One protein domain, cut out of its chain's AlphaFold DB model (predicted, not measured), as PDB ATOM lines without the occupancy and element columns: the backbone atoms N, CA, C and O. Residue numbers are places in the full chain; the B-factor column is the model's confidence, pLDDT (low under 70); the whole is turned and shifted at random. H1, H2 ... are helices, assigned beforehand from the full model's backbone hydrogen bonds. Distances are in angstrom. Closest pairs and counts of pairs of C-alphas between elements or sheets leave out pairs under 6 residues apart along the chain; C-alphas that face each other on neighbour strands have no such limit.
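AT A GLANCE: This is residues 3 to 75 of the 76 residues of an uncharacterized protein of Streptomyces sp. SID2119 (UniProt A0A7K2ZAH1). A long, straight helix, H1, sticks out as an arm from a loose head, where a second helix, H2, is set crosswise to it and a short third helix, H3, makes a corner with the arm's inner end. Residues 28 to 43 loop past H2 to its far end, and H2 then runs back towards H3. The printed part has 73 residues with three named helices, H1, H2 and H3 in chain order, and no named strand; the class is all helix. The whole is extended, with a radius of gyration of the C-alphas of 20.3 A and spans of 65 by 32 by 14 A.

IN THESE COORDINATES: H1, residues 3 to 27, begins at C-alpha 3 (239.638, 309.455, 239.533) and is 36.8 A long from first to last C-alpha. H2, residues 44 to 60, begins at C-alpha 44 (262.890, 277.728, 279.736) and is 24.3 A long. H3, residues 70 to 75, is 9.8 A long and ends at C-alpha 75 (261.199, 272.744, 243.983).

HOW THE PARTS SIT: H1 touches H3 with residues 25 to 27 alone; the closest C-alphas, those of Ser 26 and Trp 71, are 5.2 A apart. Their lines are about perpendicular, at 87 degrees. H2 is apart from H1 and from H3. Residues 29 to 30 pair with residues 68 to 69, antiparallel. Every O i to N i+4 pair of H2 is within hydrogen-bond range; in H1 20 of 21 are, and in H3 0 of 2, beside 3 of 3 O i to N i+3 pairs.

THE WHOLE: The C-alphas farthest apart, those of Ser 3 and Phe 41, are 65.0 A apart. Residues 3 to 22 of H1 stand free; the body without them spans 39 by 23 by 14 A. The printed part has no cut. The link from H1 to H2 is long, and that from H2 to H3 is short. The mean pLDDT of the printed part is 75.1; residues 3 to 8, 25 to 27, 29, 31 to 33, 39 and 70 to 75 are under 70.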
ATOM      1  N   SER A   3     239.964 310.694 238.806       53.44
ATOM      2  CA  SER A   3     239.638 309.455 239.533       53.44
ATOM      3  C   SER A   3     240.347 308.197 239.000       53.44
ATOM      4  O   SER A   3     240.583 307.267 239.765       53.44
ATOM      5  N   TRP A   4     240.760 308.178 237.727       47.88
ATOM      6  CA  TRP A   4     241.418 307.011 237.116       47.88
ATOM      7  C   TRP A   4     242.864 306.810 237.597       47.88
ATOM      8  O   TRP A   4     243.289 305.676 237.785       47.88
ATOM      9  N   ILE A   5     243.589 307.893 237.891       54.50
ATOM     10  CA  ILE A   5     244.996 307.837 238.332       54.50
ATOM     11  C   ILE A   5     245.108 307.251 239.751       54.50
ATOM     12  O   ILE A   5     246.033 306.502 240.055       54.50
ATOM     13  N   ALA A   6     244.135 307.550 240.618       55.31
ATOM     14  CA  ALA A   6     244.105 307.057 241.997       55.31
ATOM     15  C   ALA A   6     243.738 305.564 242.101       55.31
ATOM     16  O   ALA A   6     244.164 304.877 243.030       55.31
ATOM     17  N   ALA A   7     242.945 305.049 241.155       59.22
ATOM     18  CA  ALA A   7     242.607 303.628 241.098       59.22
ATOM     19  C   ALA A   7     243.805 302.775 240.647       59.22
ATOM     20  O   ALA A   7     244.006 301.672 241.161       59.22
ATOM     21  N   ASP A   8     244.611 303.307 239.727       69.19
ATOM     22  CA  ASP A   8     245.805 302.651 239.193       69.19
ATOM     23  C   ASP A   8     246.935 302.596 240.234       69.19
ATOM     24  O   ASP A   8     247.466 301.528 240.539       69.19
ATOM     25  N   SER A   9     247.206 303.712 240.921       73.19
ATOM     26  CA  SER A   9     248.234 303.767 241.969       73.19
ATOM     27  C   SER A   9     247.926 302.858 243.162       73.19
ATOM     28  O   SER A   9     248.821 302.181 243.669       73.19
ATOM     29  N   ARG A  10     246.657 302.763 243.582       77.81
ATOM     30  CA  ARG A  10     246.237 301.844 244.652       77.81
ATOM     31  C   ARG A  10     246.393 300.380 244.240       77.81
ATOM     32  O   ARG A  10     246.805 299.565 245.061       77.81
ATOM     33  N   ARG A  11     246.094 300.037 242.982       79.50
ATOM     34  CA  ARG A  11     246.318 298.684 242.445       79.50
ATOM     35  C   ARG A  11     247.802 298.346 242.381       79.50
ATOM     36  O   ARG A  11     248.183 297.281 242.857       79.50
ATOM     37  N   LEU A  12     248.632 299.254 241.873       83.06
ATOM     38  CA  LEU A  12     250.085 299.079 241.838       83.06
ATOM     39  C   LEU A  12     250.658 298.874 243.244       83.06
ATOM     40  O   LEU A  12     251.444 297.954 243.456       83.06
ATOM     41  N   PHE A  13     250.205 299.655 244.226       84.50
ATOM     42  CA  PHE A  13     250.647 299.509 245.612       84.50
ATOM     43  C   PHE A  13     250.262 298.146 246.206       84.50
ATOM     44  O   PHE A  13     251.082 297.493 246.848       84.50
ATOM     45  N   LEU A  14     249.037 297.675 245.945       85.31
ATOM     46  CA  LEU A  14     248.589 296.349 246.381       85.31
ATOM     47  C   LEU A  14     249.404 295.223 245.733       85.31
ATOM     48  O   LEU A  14     249.749 294.263 246.417       85.31
ATOM     49  N   ILE A  15     249.749 295.350 244.449       84.81
ATOM     50  CA  ILE A  15     250.592 294.376 243.742       84.81
ATOM     51  C   ILE A  15     251.995 294.343 244.355       84.81
ATOM     52  O   ILE A  15     252.502 293.265 244.656       84.81
ATOM     53  N   VAL A  16     252.605 295.503 244.607       85.25
ATOM     54  CA  VAL A  16     253.926 295.586 245.247       85.25
ATOM     55  C   VAL A  16     253.898 294.971 246.648       85.25
ATOM     56  O   VAL A  16     254.769 294.166 246.973       85.25
ATOM     57  N   CYS A  17     252.874 295.265 247.459       84.62
ATOM     58  CA  CYS A  17     252.699 294.633 248.769       84.62
ATOM     59  C   CYS A  17     252.528 293.113 248.668       84.62
ATOM     60  O   CYS A  17     253.114 292.389 249.470       84.62
ATOM     61  N   ALA A  18     251.762 292.620 247.694       81.56
ATOM     62  CA  ALA A  18     251.577 291.186 247.491       81.56
ATOM     63  C   ALA A  18     252.899 290.498 247.118       81.56
ATOM     64  O   ALA A  18     253.245 289.478 247.710       81.56
ATOM     65  N   ILE A  19     253.676 291.084 246.203       79.50
ATOM     66  CA  ILE A  19     254.987 290.553 245.806       79.50
ATOM     67  C   ILE A  19     255.957 290.574 246.993       79.50
ATOM     68  O   ILE A  19     256.634 289.579 247.246       79.50
ATOM     69  N   ALA A  20     255.995 291.666 247.762       78.81
ATOM     70  CA  ALA A  20     256.843 291.775 248.945       78.81
ATOM     71  C   ALA A  20     256.462 290.750 250.025       78.81
ATOM     72  O   ALA A  20     257.339 290.105 250.597       78.81
ATOM     73  N   ALA A  21     255.164 290.547 250.267       77.31
ATOM     74  CA  ALA A  21     254.675 289.555 251.219       77.31
ATOM     75  C   ALA A  21     255.048 288.129 250.793       77.31
ATOM     76  O   ALA A  21     255.512 287.349 251.623       77.31
ATOM     77  N   VAL A  22     254.911 287.798 249.504       75.56
ATOM     78  CA  VAL A  22     255.317 286.495 248.951       75.56
ATOM     79  C   VAL A  22     256.833 286.310 249.033       75.56
ATOM     80  O   VAL A  22     257.294 285.253 249.462       75.56
ATOM     81  N   GLY A  23     257.611 287.342 248.700       72.12
ATOM     82  CA  GLY A  23     259.067 287.336 248.832       72.12
ATOM     83  C   GLY A  23     259.501 287.080 250.275       72.12
ATOM     84  O   GLY A  23     260.298 286.177 250.530       72.12
ATOM     85  N   LEU A  24     258.896 287.782 251.234       72.88
ATOM     86  CA  LEU A  24     259.179 287.594 252.653       72.88
ATOM     87  C   LEU A  24     258.789 286.188 253.130       72.88
ATOM     88  O   LEU A  24     259.557 285.564 253.853       72.88
ATOM     89  N   LEU A  25     257.638 285.662 252.693       69.56
ATOM     90  CA  LEU A  25     257.203 284.300 253.023       69.56
ATOM     91  C   LEU A  25     258.145 283.234 252.459       69.56
ATOM     92  O   LEU A  25     258.396 282.224 253.113       69.56
ATOM     93  N   SER A  26     258.655 283.455 251.247       62.47
ATOM     94  CA  SER A  26     259.582 282.535 250.592       62.47
ATOM     95  C   SER A  26     260.937 282.502 251.301       62.47
ATOM     96  O   SER A  26     261.511 281.427 251.466       62.47
ATOM     97  N   ALA A  27     261.405 283.652 251.795       68.44
ATOM     98  CA  ALA A  27     262.654 283.784 252.535       68.44
ATOM     99  C   ALA A  27     262.584 283.231 253.969       68.44
ATOM    100  O   ALA A  27     263.628 283.087 254.605       68.44
ATOM    101  N   GLN A  28     261.392 282.894 254.483       70.06
ATOM    102  CA  GLN A  28     261.280 282.258 255.796       70.06
ATOM    103  C   GLN A  28     262.015 280.917 255.785       70.06
ATOM    104  O   GLN A  28     261.782 280.060 254.928       70.06
ATOM    105  N   THR A  29     262.909 280.741 256.751       66.75
ATOM    106  CA  THR A  29     263.616 279.487 256.973       66.75
ATOM    107  C   THR A  29     262.686 278.517 257.691       66.75
ATOM    108  O   THR A  29     262.103 278.830 258.727       66.75
ATOM    109  N   VAL A  30     262.508 277.329 257.119       70.19
ATOM    110  CA  VAL A  30     261.738 276.250 257.738       70.19
ATOM    111  C   VAL A  30     262.727 275.232 258.283       70.19
ATOM    112  O   VAL A  30     263.634 274.785 257.578       70.19
ATOM    113  N   ARG A  31     262.560 274.878 259.560       67.50
ATOM    114  CA  ARG A  31     263.304 273.782 260.181       67.50
ATOM    115  C   ARG A  31     262.675 272.447 259.775       67.50
ATOM    116  O   ARG A  31     261.502 272.241 260.089       67.50
ATOM    117  N   PRO A  32     263.412 271.539 259.115       69.62
ATOM    118  CA  PRO A  32     262.935 270.179 258.905       69.62
ATOM    119  C   PRO A  32     262.785 269.438 260.241       69.62
ATOM    120  O   PRO A  32     263.535 269.689 261.188       69.62
ATOM    121  N   SER A  33     261.823 268.515 260.312       68.81
ATOM    122  CA  SER A  33     261.582 267.678 261.490       68.81
ATOM    123  C   SER A  33     262.805 266.800 261.765       68.81
ATOM    124  O   SER A  33     263.030 265.820 261.060       68.81
ATOM    125  N   CYS A  34     263.599 267.152 262.777       71.94
ATOM    126  CA  CYS A  34     264.742 266.358 263.222       71.94
ATOM    127  C   CYS A  34     264.608 266.039 264.711       71.94
ATOM    128  O   CYS A  34     264.360 266.933 265.521       71.94
ATOM    129  N   THR A  35     264.776 264.769 265.071       75.00
ATOM    130  CA  THR A  35     264.789 264.306 266.462       75.00
ATOM    131  C   THR A  35     266.226 264.220 266.957       75.00
ATOM    132  O   THR A  35     267.013 263.443 266.425       75.00
ATOM    133  N   TYR A  36     266.560 264.993 267.985       73.56
ATOM    134  CA  TYR A  36     267.865 264.984 268.638       73.56
ATOM    135  C   TYR A  36     267.661 265.090 270.152       73.56
ATOM    136  O   TYR A  36     266.699 265.705 270.617       73.56
ATOM    137  N   ALA A  37     268.533 264.445 270.923       74.00
ATOM    138  CA  ALA A  37     268.491 264.498 272.376       74.00
ATOM    139  C   ALA A  37     269.429 265.602 272.866       74.00
ATOM    140  O   ALA A  37     270.602 265.622 272.500       74.00
ATOM    141  N   VAL A  38     268.924 266.496 273.714       74.12
ATOM    142  CA  VAL A  38     269.745 267.496 274.401       74.12
ATOM    143  C   VAL A  38     269.471 267.396 275.887       74.12
ATOM    144  O   VAL A  38     268.329 267.532 276.324       74.12
ATOM    145  N   ALA A  39     270.518 267.164 276.671       69.75
ATOM    146  CA  ALA A  39     270.439 267.309 278.113       69.75
ATOM    147  C   ALA A  39     270.609 268.796 278.452       69.75
ATOM    148  O   ALA A  39     271.679 269.362 278.241       69.75
ATOM    149  N   SER A  40     269.552 269.434 278.955       74.56
ATOM    150  CA  SER A  40     269.613 270.802 279.473       74.56
ATOM    151  C   SER A  40     269.094 270.832 280.902       74.56
ATOM    152  O   SER A  40     268.010 270.326 281.191       74.56
ATOM    153  N   PHE A  41     269.879 271.428 281.793       70.75
ATOM    154  CA  PHE A  41     269.525 271.646 283.188       70.75
ATOM    155  C   PHE A  41     269.437 273.159 283.398       70.75
ATOM    156  O   PHE A  41     270.456 273.837 283.490       70.75
ATOM    157  N   GLY A  42     268.220 273.703 283.389       73.94
ATOM    158  CA  GLY A  42     268.000 275.148 283.464       73.94
ATOM    159  C   GLY A  42     266.559 275.563 283.172       73.94
ATOM    160  O   GLY A  42     265.703 274.728 282.868       73.94
ATOM    161  N   GLY A  43     266.291 276.866 283.273       78.69
ATOM    162  CA  GLY A  43     264.979 277.452 282.971       78.69
ATOM    163  C   GLY A  43     264.641 277.445 281.473       78.69
ATOM    164  O   GLY A  43     265.486 277.144 280.634       78.69
ATOM    165  N   GLU A  44     263.412 277.821 281.115       79.75
ATOM    166  CA  GLU A  44     262.890 277.728 279.736       79.75
ATOM    167  C   GLU A  44     263.774 278.438 278.686       79.75
ATOM    168  O   GLU A  44     263.972 277.928 277.584       79.75
ATOM    169  N   ALA A  45     264.366 279.584 279.035       80.94
ATOM    170  CA  ALA A  45     265.296 280.301 278.159       80.94
ATOM    171  C   ALA A  45     266.590 279.508 277.897       80.94
ATOM    172  O   ALA A  45     267.029 279.405 276.755       80.94
ATOM    173  N   GLN A  46     267.157 278.883 278.933       80.06
ATOM    174  CA  GLN A  46     268.340 278.021 278.812       80.06
ATOM    175  C   GLN A  46     268.028 276.721 278.070       80.06
ATOM    176  O   GLN A  46     268.868 276.225 277.325       80.06
ATOM    177  N   GLN A  47     266.820 276.181 278.225       82.06
ATOM    178  CA  GLN A  47     266.379 275.023 277.449       82.06
ATOM    179  C   GLN A  47     266.248 275.363 275.962       82.06
ATOM    180  O   GLN A  47     266.713 274.588 275.130       82.06
ATOM    181  N   LYS A  48     265.694 276.534 275.615       81.25
ATOM    182  CA  LYS A  48     265.628 277.020 274.226       81.25
ATOM    183  C   LYS A  48     267.013 277.209 273.619       81.25
ATOM    184  O   LYS A  48     267.253 276.761 272.502       81.25
ATOM    185  N   GLU A  49     267.931 277.825 274.357       84.38
ATOM    186  CA  GLU A  49     269.295 278.043 273.877       84.38
ATOM    187  C   GLU A  49     270.070 276.723 273.725       84.38
ATOM    188  O   GLU A  49     270.755 276.516 272.725       84.38
ATOM    189  N   ALA A  50     269.911 275.792 274.671       83.81
ATOM    190  CA  ALA A  50     270.504 274.460 274.585       83.81
ATOM    191  C   ALA A  50     269.928 273.649 273.416       83.81
ATOM    192  O   ALA A  50     270.680 272.990 272.706       83.81
ATOM    193  N   ALA A  51     268.617 273.727 273.171       83.12
ATOM    194  CA  ALA A  51     267.985 273.093 272.019       83.12
ATOM    195  C   ALA A  51     268.509 273.677 270.698       83.12
ATOM    196  O   ALA A  51     268.842 272.929 269.781       83.12
ATOM    197  N   GLU A  52     268.654 275.003 270.608       83.81
ATOM    198  CA  GLU A  52     269.223 275.665 269.431       83.81
ATOM    199  C   GLU A  52     270.652 275.191 269.150       83.81
ATOM    200  O   GLU A  52     270.988 274.840 268.018       83.81
ATOM    201  N   ARG A  53     271.473 275.124 270.200       83.94
ATOM    202  CA  ARG A  53     272.866 274.686 270.110       83.94
ATOM    203  C   ARG A  53     272.968 273.202 269.746       83.94
ATOM    204  O   ARG A  53     273.694 272.859 268.820       83.94
ATOM    205  N   GLY A  54     272.167 272.349 270.383       85.06
ATOM    206  CA  GLY A  54     272.106 270.918 270.078       85.06
ATOM    207  C   GLY A  54     271.636 270.633 268.650       85.06
ATOM    208  O   GLY A  54     272.153 269.732 267.996       85.06
ATOM    209  N   TYR A  55     270.718 271.442 268.114       81.56
ATOM    210  CA  TYR A  55     270.322 271.336 266.712       81.56
ATOM    211  C   TYR A  55     271.463 271.714 265.757       81.56
ATOM    212  O   TYR A  55     271.676 271.026 264.761       81.56
ATOM    213  N   GLN A  56     272.221 272.775 266.055       83.31
ATOM    214  CA  GLN A  56     273.386 273.160 265.250       83.31
ATOM    215  C   GLN A  56     274.476 272.081 265.262       83.31
ATOM    216  O   GLN A  56     275.032 271.758 264.214       83.31
ATOM    217  N   GLU A  57     274.739 271.478 266.421       85.81
ATOM    218  CA  GLU A  57     275.676 270.358 266.548       85.81
ATOM    219  C   GLU A  57     275.201 269.129 265.763       85.81
ATOM    220  O   GLU A  57     275.989 268.508 265.050       85.81
ATOM    221  N   ALA A  58     273.903 268.816 265.804       84.12
ATOM    222  CA  ALA A  58     273.331 267.722 265.027       84.12
ATOM    223  C   ALA A  58     273.412 267.967 263.508       84.12
ATOM    224  O   ALA A  58     273.594 267.016 262.746       84.12
ATOM    225  N   ILE A  59     273.329 269.224 263.053       84.44
ATOM    226  CA  ILE A  59     273.609 269.583 261.654       84.44
ATOM    227  C   ILE A  59     275.085 269.355 261.328       84.44
ATOM    228  O   ILE A  59     275.394 268.731 260.315       84.44
ATOM    229  N   ALA A  60     275.997 269.830 262.180       84.94
ATOM    230  CA  ALA A  60     277.437 269.689 261.963       84.94
ATOM    231  C   ALA A  60     277.881 268.216 261.921       84.94
ATOM    232  O   ALA A  60     278.749 267.853 261.132       84.94
ATOM    233  N   ALA A  61     277.243 267.360 262.720       86.31
ATOM    234  CA  ALA A  61     277.456 265.915 262.723       86.31
ATOM    235  C   ALA A  61     276.780 265.181 261.543       86.31
ATOM    236  O   ALA A  61     276.936 263.970 261.403       86.31
ATOM    237  N   GLY A  62     276.013 265.883 260.702       81.12
ATOM    238  CA  GLY A  62     275.283 265.295 259.574       81.12
ATOM    239  C   GLY A  62     274.037 264.494 259.970       81.12
ATOM    240  O   GLY A  62     273.460 263.808 259.130       81.12
ATOM    241  N   HIS A  63     273.602 264.574 261.231       81.62
ATOM    242  CA  HIS A  63     272.397 263.904 261.728       81.62
ATOM    243  C   HIS A  63     271.109 264.665 261.394       81.62
ATOM    244  O   HIS A  63     270.053 264.047 261.261       81.62
ATOM    245  N   CYS A  64     271.186 265.989 261.236       80.19
ATOM    246  CA  CYS A  64     270.061 266.833 260.842       80.19
ATOM    247  C   CYS A  64     270.361 267.617 259.561       80.19
ATOM    248  O   CYS A  64     271.477 268.082 259.336       80.19
ATOM    249  N   ALA A  65     269.328 267.837 258.747       77.75
ATOM    250  CA  ALA A  65     269.416 268.756 257.621       77.75
ATOM    251  C   ALA A  65     269.397 270.219 258.112       77.75
ATOM    252  O   ALA A  65     268.635 270.535 259.035       77.75
ATOM    253  N   PRO A  66     270.186 271.118 257.494       77.75
ATOM    254  CA  PRO A  66     270.160 272.534 257.823       77.75
ATOM    255  C   PRO A  66     268.786 273.153 257.514       77.75
ATOM    256  O   PRO A  66     268.065 272.679 256.622       77.75
ATOM    257  N   PRO A  67     268.411 274.231 258.226       74.38
ATOM    258  CA  PRO A  67     267.205 274.971 257.910       74.38
ATOM    259  C   PRO A  67     267.341 275.533 256.498       74.38
ATOM    260  O   PRO A  67     268.335 276.171 256.150       74.38
ATOM    261  N   HIS A  68     266.333 275.283 255.678       72.31
ATOM    262  CA  HIS A  68     266.298 275.741 254.301       72.31
ATOM    263  C   HIS A  68     265.168 276.740 254.129       72.31
ATOM    264  O   HIS A  68     264.185 276.762 254.874       72.31
ATOM    265  N   ALA A  69     265.320 277.609 253.140       71.50
ATOM    266  CA  ALA A  69     264.263 278.535 252.790       71.50
ATOM    267  C   ALA A  69     263.027 277.755 252.312       71.50
ATOM    268  O   ALA A  69     263.147 276.782 251.561       71.50
ATOM    269  N   ARG A  70     261.838 278.189 252.739       69.62
ATOM    270  CA  ARG A  70     260.561 277.493 252.514       69.62
ATOM    271  C   ARG A  70     260.288 277.176 251.045       69.62
ATOM    272  O   ARG A  70     259.680 276.155 250.737       69.62
ATOM    273  N   TRP A  71     260.753 278.035 250.140       68.12
ATOM    274  CA  TRP A  71     260.609 277.843 248.697       68.12
ATOM    275  C   TRP A  71     261.347 276.609 248.164       68.12
ATOM    276  O   TRP A  71     260.996 276.118 247.095       68.12
ATOM    277  N   GLN A  72     262.338 276.066 248.883       68.19
ATOM    278  CA  GLN A  72     263.003 274.833 248.459       68.19
ATOM    279  C   GLN A  72     262.053 273.629 248.472       68.19
ATOM    280  O   GLN A  72     262.168 272.788 247.594       68.19
ATOM    281  N   PHE A  73     261.052 273.605 249.361       64.00
ATOM    282  CA  PHE A  73     260.000 272.578 249.349       64.00
ATOM    283  C   PHE A  73     259.143 272.634 248.073       64.00
ATOM    284  O   PHE A  73     258.540 271.648 247.672       64.00
ATOM    285  N   TRP A  74     259.078 273.795 247.414       64.38
ATOM    286  CA  TRP A  74     258.294 273.976 246.192       64.38
ATOM    287  C   TRP A  74     259.055 273.494 244.955       64.38
ATOM    288  O   TRP A  74     258.462 273.379 243.886       64.38
ATOM    289  N   ARG A  75     260.366 273.238 245.083       64.31
ATOM    290  CA  ARG A  75     261.199 272.744 243.983       64.31
ATOM    291  C   ARG A  75     261.128 271.229 243.773       64.31
ATOM    292  O   ARG A  75     261.558 270.802 242.706       64.31
TER     293      ARG A  75